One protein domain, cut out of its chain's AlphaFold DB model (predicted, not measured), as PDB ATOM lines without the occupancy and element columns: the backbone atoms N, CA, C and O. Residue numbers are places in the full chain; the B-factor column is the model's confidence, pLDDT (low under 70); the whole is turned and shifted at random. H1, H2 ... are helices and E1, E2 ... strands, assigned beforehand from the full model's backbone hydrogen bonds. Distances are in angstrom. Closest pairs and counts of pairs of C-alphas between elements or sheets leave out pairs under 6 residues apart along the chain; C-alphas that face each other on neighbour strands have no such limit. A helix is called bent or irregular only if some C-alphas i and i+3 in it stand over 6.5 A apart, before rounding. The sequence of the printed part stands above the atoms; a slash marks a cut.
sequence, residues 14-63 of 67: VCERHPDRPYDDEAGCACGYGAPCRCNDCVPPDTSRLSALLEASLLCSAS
ATOM      1  N   VAL A  14      48.415   1.244  -9.470       90.12
ATOM      2  CA  VAL A  14      49.030   1.928 -10.614       90.12
ATOM      3  C   VAL A  14      48.365   3.276 -10.815       90.12
ATOM      4  O   VAL A  14      47.247   3.500 -10.359       90.12
ATOM      5  N   CYS A  15      49.046   4.200 -11.474       91.00
ATOM      6  CA  CYS A  15      48.438   5.487 -11.776       91.00
ATOM      7  C   CYS A  15      47.328   5.326 -12.823       91.00
ATOM      8  O   CYS A  15      47.545   4.693 -13.855       91.00
ATOM      9  N   GLU A  16      46.169   5.962 -12.618       86.94
ATOM     10  CA  GLU A  16      45.069   5.934 -13.598       86.94
ATOM     11  C   GLU A  16      45.488   6.472 -14.978       86.94
ATOM     12  O   GLU A  16      45.015   6.012 -16.014       86.94
ATOM     13  N   ARG A  17      46.395   7.455 -14.991       86.81
ATOM     14  CA  ARG A  17      46.852   8.133 -16.207       86.81
ATOM     15  C   ARG A  17      48.040   7.418 -16.844       86.81
ATOM     16  O   ARG A  17      48.226   7.493 -18.054       86.81
ATOM     17  N   HIS A  18      48.828   6.724 -16.028       88.25
ATOM     18  CA  HIS A  18      49.993   5.957 -16.456       88.25
ATOM     19  C   HIS A  18      49.911   4.545 -15.862       88.25
ATOM     20  O   HIS A  18      50.553   4.284 -14.842       88.25
ATOM     21  N   PRO A  19      49.143   3.631 -16.484       82.50
ATOM     22  CA  PRO A  19      48.909   2.290 -15.944       82.50
ATOM     23  C   PRO A  19      50.177   1.428 -15.890       82.50
ATOM     24  O   PRO A  19      50.226   0.468 -15.130       82.50
ATOM     25  N   ASP A  20      51.217   1.791 -16.644       85.69
ATOM     26  CA  ASP A  20      52.550   1.177 -16.597       85.69
ATOM     27  C   ASP A  20      53.411   1.642 -15.414       85.69
ATOM     28  O   ASP A  20      54.519   1.141 -15.217       85.69
ATOM     29  N   ARG A  21      52.943   2.618 -14.629       86.25
ATOM     30  CA  ARG A  21      53.676   3.134 -13.472       86.25
ATOM     31  C   ARG A  21      52.958   2.789 -12.173       86.25
ATOM     32  O   ARG A  21      51.741   2.988 -12.088       86.25
ATOM     33  N   PRO A  22      53.699   2.347 -11.141       88.94
ATOM     34  CA  PRO A  22      53.118   2.172  -9.823       88.94
ATOM     35  C   PRO A  22      52.594   3.514  -9.306       88.94
ATOM     36  O   PRO A  22      53.161   4.573  -9.602       88.94
ATOM     37  N   TYR A  23      51.496   3.466  -8.558       89.06
ATOM     38  CA  TYR A  23      50.990   4.634  -7.851       89.06
ATOM     39  C   TYR A  23      51.794   4.809  -6.565       89.06
ATOM     40  O   TYR A  23      51.527   4.141  -5.571       89.06
ATOM     41  N   ASP A  24      52.818   5.649  -6.638       84.75
ATOM     42  CA  ASP A  24      53.787   5.875  -5.571       84.75
ATOM     43  C   ASP A  24      54.355   7.291  -5.727       84.75
ATOM     44  O   ASP A  24      54.577   7.741  -6.860       84.75
ATOM     45  N   ASP A  25      54.524   8.006  -4.617       81.75
ATOM     46  CA  ASP A  25      55.007   9.387  -4.613       81.75
ATOM     47  C   ASP A  25      56.535   9.501  -4.721       81.75
ATOM     48  O   ASP A  25      57.019  10.488  -5.278       81.75
ATOM     49  N   GLU A  26      57.288   8.480  -4.302       78.75
ATOM     50  CA  GLU A  26      58.755   8.496  -4.324       78.75
ATOM     51  C   GLU A  26      59.338   7.837  -5.588       78.75
ATOM     52  O   GLU A  26      60.279   8.350  -6.197       78.75
ATOM     53  N   ALA A  27      58.781   6.701  -6.016       75.19
ATOM     54  CA  ALA A  27      59.321   5.847  -7.076       75.19
ATOM     55  C   ALA A  27      58.363   5.623  -8.268       75.19
ATOM     56  O   ALA A  27      58.711   4.885  -9.203       75.19
ATOM     57  N   GLY A  28      57.167   6.227  -8.250       82.56
ATOM     58  CA  GLY A  28      56.073   5.969  -9.196       82.56
ATOM     59  C   GLY A  28      55.498   7.205  -9.900       82.56
ATOM     60  O   GLY A  28      56.218   8.133 -10.265       82.56
ATOM     61  N   CYS A  29      54.191   7.180 -10.197       85.81
ATOM     62  CA  CYS A  29      53.429   8.374 -10.592       85.81
ATOM     63  C   CYS A  29      52.276   8.599  -9.618       85.81
ATOM     64  O   CYS A  29      51.273   7.890  -9.671       85.81
ATOM     65  N   ALA A  30      52.382   9.653  -8.814       83.12
ATOM     66  CA  ALA A  30      51.300  10.193  -7.989       83.12
ATOM     67  C   ALA A  30      50.600  11.393  -8.665       83.12
ATOM     68  O   ALA A  30      50.116  12.321  -8.032       83.12
ATOM     69  N   CYS A  31      50.597  11.401  -9.999       86.19
ATOM     70  CA  CYS A  31      50.122  12.506 -10.827       86.19
ATOM     71  C   CYS A  31      48.587  12.552 -11.008       86.19
ATOM     72  O   CYS A  31      48.066  13.505 -11.586       86.19
ATOM     73  N   GLY A  32      47.877  11.517 -10.561       79.25
ATOM     74  CA  GLY A  32      46.420  11.373 -10.640       79.25
ATOM     75  C   GLY A  32      45.914  10.560  -9.453       79.25
ATOM     76  O   GLY A  32      46.553  10.560  -8.410       79.25
ATOM     77  N   TYR A  33      44.815   9.834  -9.608       84.62
ATOM     78  CA  TYR A  33      44.355   8.858  -8.626       84.62
ATOM     79  C   TYR A  33      45.013   7.487  -8.835       84.62
ATOM     80  O   TYR A  33      45.426   7.114  -9.941       84.62
ATOM     81  N   GLY A  34      45.107   6.726  -7.745       85.81
ATOM     82  CA  GLY A  34      45.520   5.329  -7.781       85.81
ATOM     83  C   GLY A  34      44.385   4.442  -8.287       85.81
ATOM     84  O   GLY A  34      43.287   4.452  -7.735       85.81
ATOM     85  N   ALA A  35      44.661   3.658  -9.321       86.56
ATOM     86  CA  ALA A  35      43.800   2.593  -9.816       86.56
ATOM     87  C   ALA A  35      44.343   1.229  -9.355       86.56
ATOM     88  O   ALA A  35      45.564   1.067  -9.219       86.56
ATOM     89  N   PRO A  36      43.479   0.227  -9.108       85.19
ATOM     90  CA  PRO A  36      43.944  -1.113  -8.789       85.19
ATOM     91  C   PRO A  36      44.743  -1.653  -9.972       85.19
ATOM     92  O   PRO A  36      44.328  -1.578 -11.129       85.19
ATOM     93  N   CYS A  37      45.924  -2.189  -9.692       84.00
ATOM     94  CA  CYS A  37      46.666  -2.890 -10.723       84.00
ATOM     95  C   CYS A  37      45.945  -4.197 -11.071       84.00
ATOM     96  O   CYS A  37      45.363  -4.823 -10.196       84.00
ATOM     97  N   ARG A  38      46.100  -4.690 -12.302       79.69
ATOM     98  CA  ARG A  38      45.640  -6.032 -12.699       79.69
ATOM     99  C   ARG A  38      46.232  -7.149 -11.815       79.69
ATOM    100  O   ARG A  38      45.623  -8.194 -11.643       79.69
ATOM    101  N   CYS A  39      47.404  -6.918 -11.208       79.44
ATOM    102  CA  CYS A  39      48.008  -7.793 -10.183       79.44
ATOM    103  C   CYS A  39      47.141  -7.915  -8.909       79.44
ATOM    104  O   CYS A  39      47.276  -8.857  -8.133       79.44
ATOM    105  N   ASN A  40      46.290  -6.917  -8.698       75.94
ATOM    106  CA  ASN A  40      45.401  -6.678  -7.574       75.94
ATOM    107  C   ASN A  40      43.928  -6.684  -8.027       75.94
ATOM    108  O   ASN A  40      43.082  -6.088  -7.363       75.94
ATOM    109  N   ASP A  41      43.608  -7.357  -9.139       68.50
ATOM    110  CA  ASP A  41      42.230  -7.723  -9.484       68.50
ATOM    111  C   ASP A  41      41.762  -8.818  -8.507       68.50
ATOM    112  O   ASP A  41      41.552  -9.984  -8.842       68.50
ATOM    113  N   CYS A  42      41.657  -8.456  -7.230       57.56
ATOM    114  CA  CYS A  42      40.806  -9.171  -6.306       57.56
ATOM    115  C   CYS A  42      39.394  -8.907  -6.806       57.56
ATOM    116  O   CYS A  42      38.833  -7.847  -6.532       57.56
ATOM    117  N   VAL A  43      38.875  -9.857  -7.591       53.31
ATOM    118  CA  VAL A  43      37.460  -9.961  -7.950       53.31
ATOM    119  C   VAL A  43      36.662  -9.477  -6.739       53.31
ATOM    120  O   VAL A  43      36.805 -10.084  -5.669       53.31
ATOM    121  N   PRO A  44      35.914  -8.356  -6.839       48.34
ATOM    122  CA  PRO A  44      35.081  -7.937  -5.732       48.34
ATOM    123  C   PRO A  44      34.201  -9.141  -5.419       48.34
ATOM    124  O   PRO A  44      33.638  -9.725  -6.346       48.34
ATOM    125  N   PRO A  45      34.164  -9.588  -4.159       47.59
ATOM    126  CA  PRO A  45      33.454 -10.801  -3.829       47.59
ATOM    127  C   PRO A  45      32.026 -10.684  -4.352       47.59
ATOM    128  O   PRO A  45      31.337  -9.733  -3.987       47.59
ATOM    129  N   ASP A  46      31.604 -11.606  -5.224       49.81
ATOM    130  CA  ASP A  46      30.227 -11.698  -5.705       49.81
ATOM    131  C   ASP A  46      29.301 -11.699  -4.481       49.81
ATOM    132  O   ASP A  46      29.145 -12.702  -3.774       49.81
ATOM    133  N   THR A  47      28.713 -10.540  -4.175       52.34
ATOM    134  CA  THR A  47      27.930 -10.333  -2.948       52.34
ATOM    135  C   THR A  47      26.626 -11.122  -2.976       52.34
ATOM    136  O   THR A  47      25.980 -11.299  -1.946       52.34
ATOM    137  N   SER A  48      26.272 -11.704  -4.124       57.19
ATOM    138  CA  SER A  48      25.190 -12.678  -4.259       57.19
ATOM    139  C   SER A  48      25.458 -14.000  -3.528       57.19
ATOM    140  O   SER A  48      24.528 -14.782  -3.344       57.19
ATOM    141  N   ARG A  49      26.698 -14.275  -3.092       55.16
ATOM    142  CA  ARG A  49      27.070 -15.508  -2.375       55.16
ATOM    143  C   ARG A  49      27.834 -15.206  -1.088       55.16
ATOM    144  O   ARG A  49      28.840 -15.846  -0.811       55.16
ATOM    145  N   LEU A  50      27.344 -14.262  -0.280       55.38
ATOM    146  CA  LEU A  50      27.898 -13.903   1.040       55.38
ATOM    147  C   LEU A  50      28.199 -15.112   1.958       55.38
ATOM    148  O   LEU A  50      29.076 -15.018   2.811       55.38
ATOM    149  N   SER A  51      27.554 -16.265   1.750       58.44
ATOM    150  CA  SER A  51      27.879 -17.524   2.437       58.44
ATOM    151  C   SER A  51      29.212 -18.163   2.007       58.44
ATOM    152  O   SER A  51      29.841 -18.843   2.808       58.44
ATOM    153  N   ALA A  52      29.675 -17.936   0.776       54.19
ATOM    154  CA  ALA A  52      30.959 -18.423   0.258       54.19
ATOM    155  C   ALA A  52      32.148 -17.511   0.628       54.19
ATOM    156  O   ALA A  52      33.302 -17.914   0.507       54.19
ATOM    157  N   LEU A  53      31.885 -16.285   1.096       52.50
ATOM    158  CA  LEU A  53      32.924 -15.306   1.447       52.50
ATOM    159  C   LEU A  53      33.593 -15.569   2.789       52.50
ATOM    160  O   LEU A  53      34.760 -15.211   2.962       52.50
ATOM    161  N   LEU A  54      32.886 -16.219   3.714       55.97
ATOM    162  CA  LEU A  54      33.498 -16.689   4.952       55.97
ATOM    163  C   LEU A  54      34.574 -17.737   4.632       55.97
ATOM    164  O   LEU A  54      35.710 -17.602   5.075       55.97
ATOM    165  N   GLU A  55      34.256 -18.689   3.753       53.34
ATOM    166  CA  GLU A  55      35.184 -19.728   3.292       53.34
ATOM    167  C   GLU A  55      36.368 -19.115   2.516       53.34
ATOM    168  O   GLU A  55      37.525 -19.443   2.777       53.34
ATOM    169  N   ALA A  56      36.107 -18.157   1.614       55.00
ATOM    170  CA  ALA A  56      37.144 -17.475   0.828       55.00
ATOM    171  C   ALA A  56      38.102 -16.621   1.684       55.00
ATOM    172  O   ALA A  56      39.303 -16.573   1.414       55.00
ATOM    173  N   SER A  57      37.599 -15.980   2.744       55.16
ATOM    174  CA  SER A  57      38.434 -15.215   3.684       55.16
ATOM    175  C   SER A  57      39.326 -16.132   4.531       55.16
ATOM    176  O   SER A  57      40.483 -15.797   4.803       55.16
ATOM    177  N   LEU A  58      38.833 -17.324   4.895       53.88
ATOM    178  CA  LEU A  58      39.646 -18.355   5.546       53.88
ATOM    179  C   LEU A  58      40.703 -18.946   4.597       53.88
ATOM    180  O   LEU A  58      41.837 -19.156   5.018       53.88
ATOM    181  N   LEU A  59      40.386 -19.142   3.312       54.69
ATOM    182  CA  LEU A  59      41.337 -19.623   2.297       54.69
ATOM    183  C   LEU A  59      42.493 -18.635   2.054       54.69
ATOM    184  O   LEU A  59      43.644 -19.054   1.914       54.69
ATOM    185  N   CYS A  60      42.206 -17.329   2.073       52.12
ATOM    186  CA  CYS A  60      43.229 -16.283   1.984       52.12
ATOM    187  C   CYS A  60      44.154 -16.277   3.219       52.12
ATOM    188  O   CYS A  60      45.352 -16.050   3.096       52.12
ATOM    189  N   SER A  61      43.617 -16.605   4.402       52.75
ATOM    190  CA  SER A  61      44.380 -16.657   5.663       52.75
ATOM    191  C   SER A  61      45.189 -17.952   5.832       52.75
ATOM    192  O   SER A  61      46.159 -17.982   6.584       52.75
ATOM    193  N   ALA A  62      44.794 -19.026   5.139       51.91
ATOM    194  CA  ALA A  62      45.462 -20.326   5.169       51.91
ATOM    195  C   ALA A  62      46.599 -20.459   4.138       51.91
ATOM    196  O   ALA A  62      47.406 -21.382   4.237       51.91
ATOM    197  N   SER A  63      46.693 -19.544   3.170       50.00
ATOM    198  CA  SER A  63      47.667 -19.624   2.076       50.00
ATOM    199  C   SER A  63      48.860 -18.693   2.304       50.00
ATOM    200  O   SER A  63      49.195 -17.862   1.459       50.00
TER     201      SER A  63
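What this domain is: This is residues 14 to 63 of the 67 residues of an uncharacterized protein of Nitrobacter vulgaris (UniProt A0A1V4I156). With little regular structure, the model is a coiled head of loops, residues 14 to 33, with the short strand E1 at its edge, joined by a stretched-out link to the helix H1 at the far end. Much of H1 stands free, and it has a kink. The 50 printed residues hold one named strand, then one named helix, mostly helix by class, with 19 residues in named elements. The whole is extended, with a radius of gyration of the C-alphas of 15.1 A, and spans 40 by 24 by 14 A.

Where its parts are: The printed part begins at C-alpha 14, (49.030, 1.928, -10.614). Residues 14 to 33 hold no named element. E1 is residues 34 to 36. H1, residues 47 to 62, is 21.8 A long and ends at C-alpha 62, (45.462, -20.326, 5.169).

How they stand to each other: E1 pairs with no named strand, but its residues 34 to 35 pair antiparallel with residues 14 to 15. E1 and H1 are apart, with no C-alpha of the one within 8 A of the other. H1 is irregular, with C-alphas 48 and 51 8.7 A apart, and has a kink of 51 degrees near residue 54. In H1, 7 of 12 O i to N i+4 pairs are within hydrogen-bond range.

The domain as a whole: The two C-alphas farthest apart, of Glu 26 and Ser 51, are 40.9 A apart. The printed part has no cut. The link from E1 to H1 is short, with 10 residues. Residues 41 to 63 have pLDDT under 70.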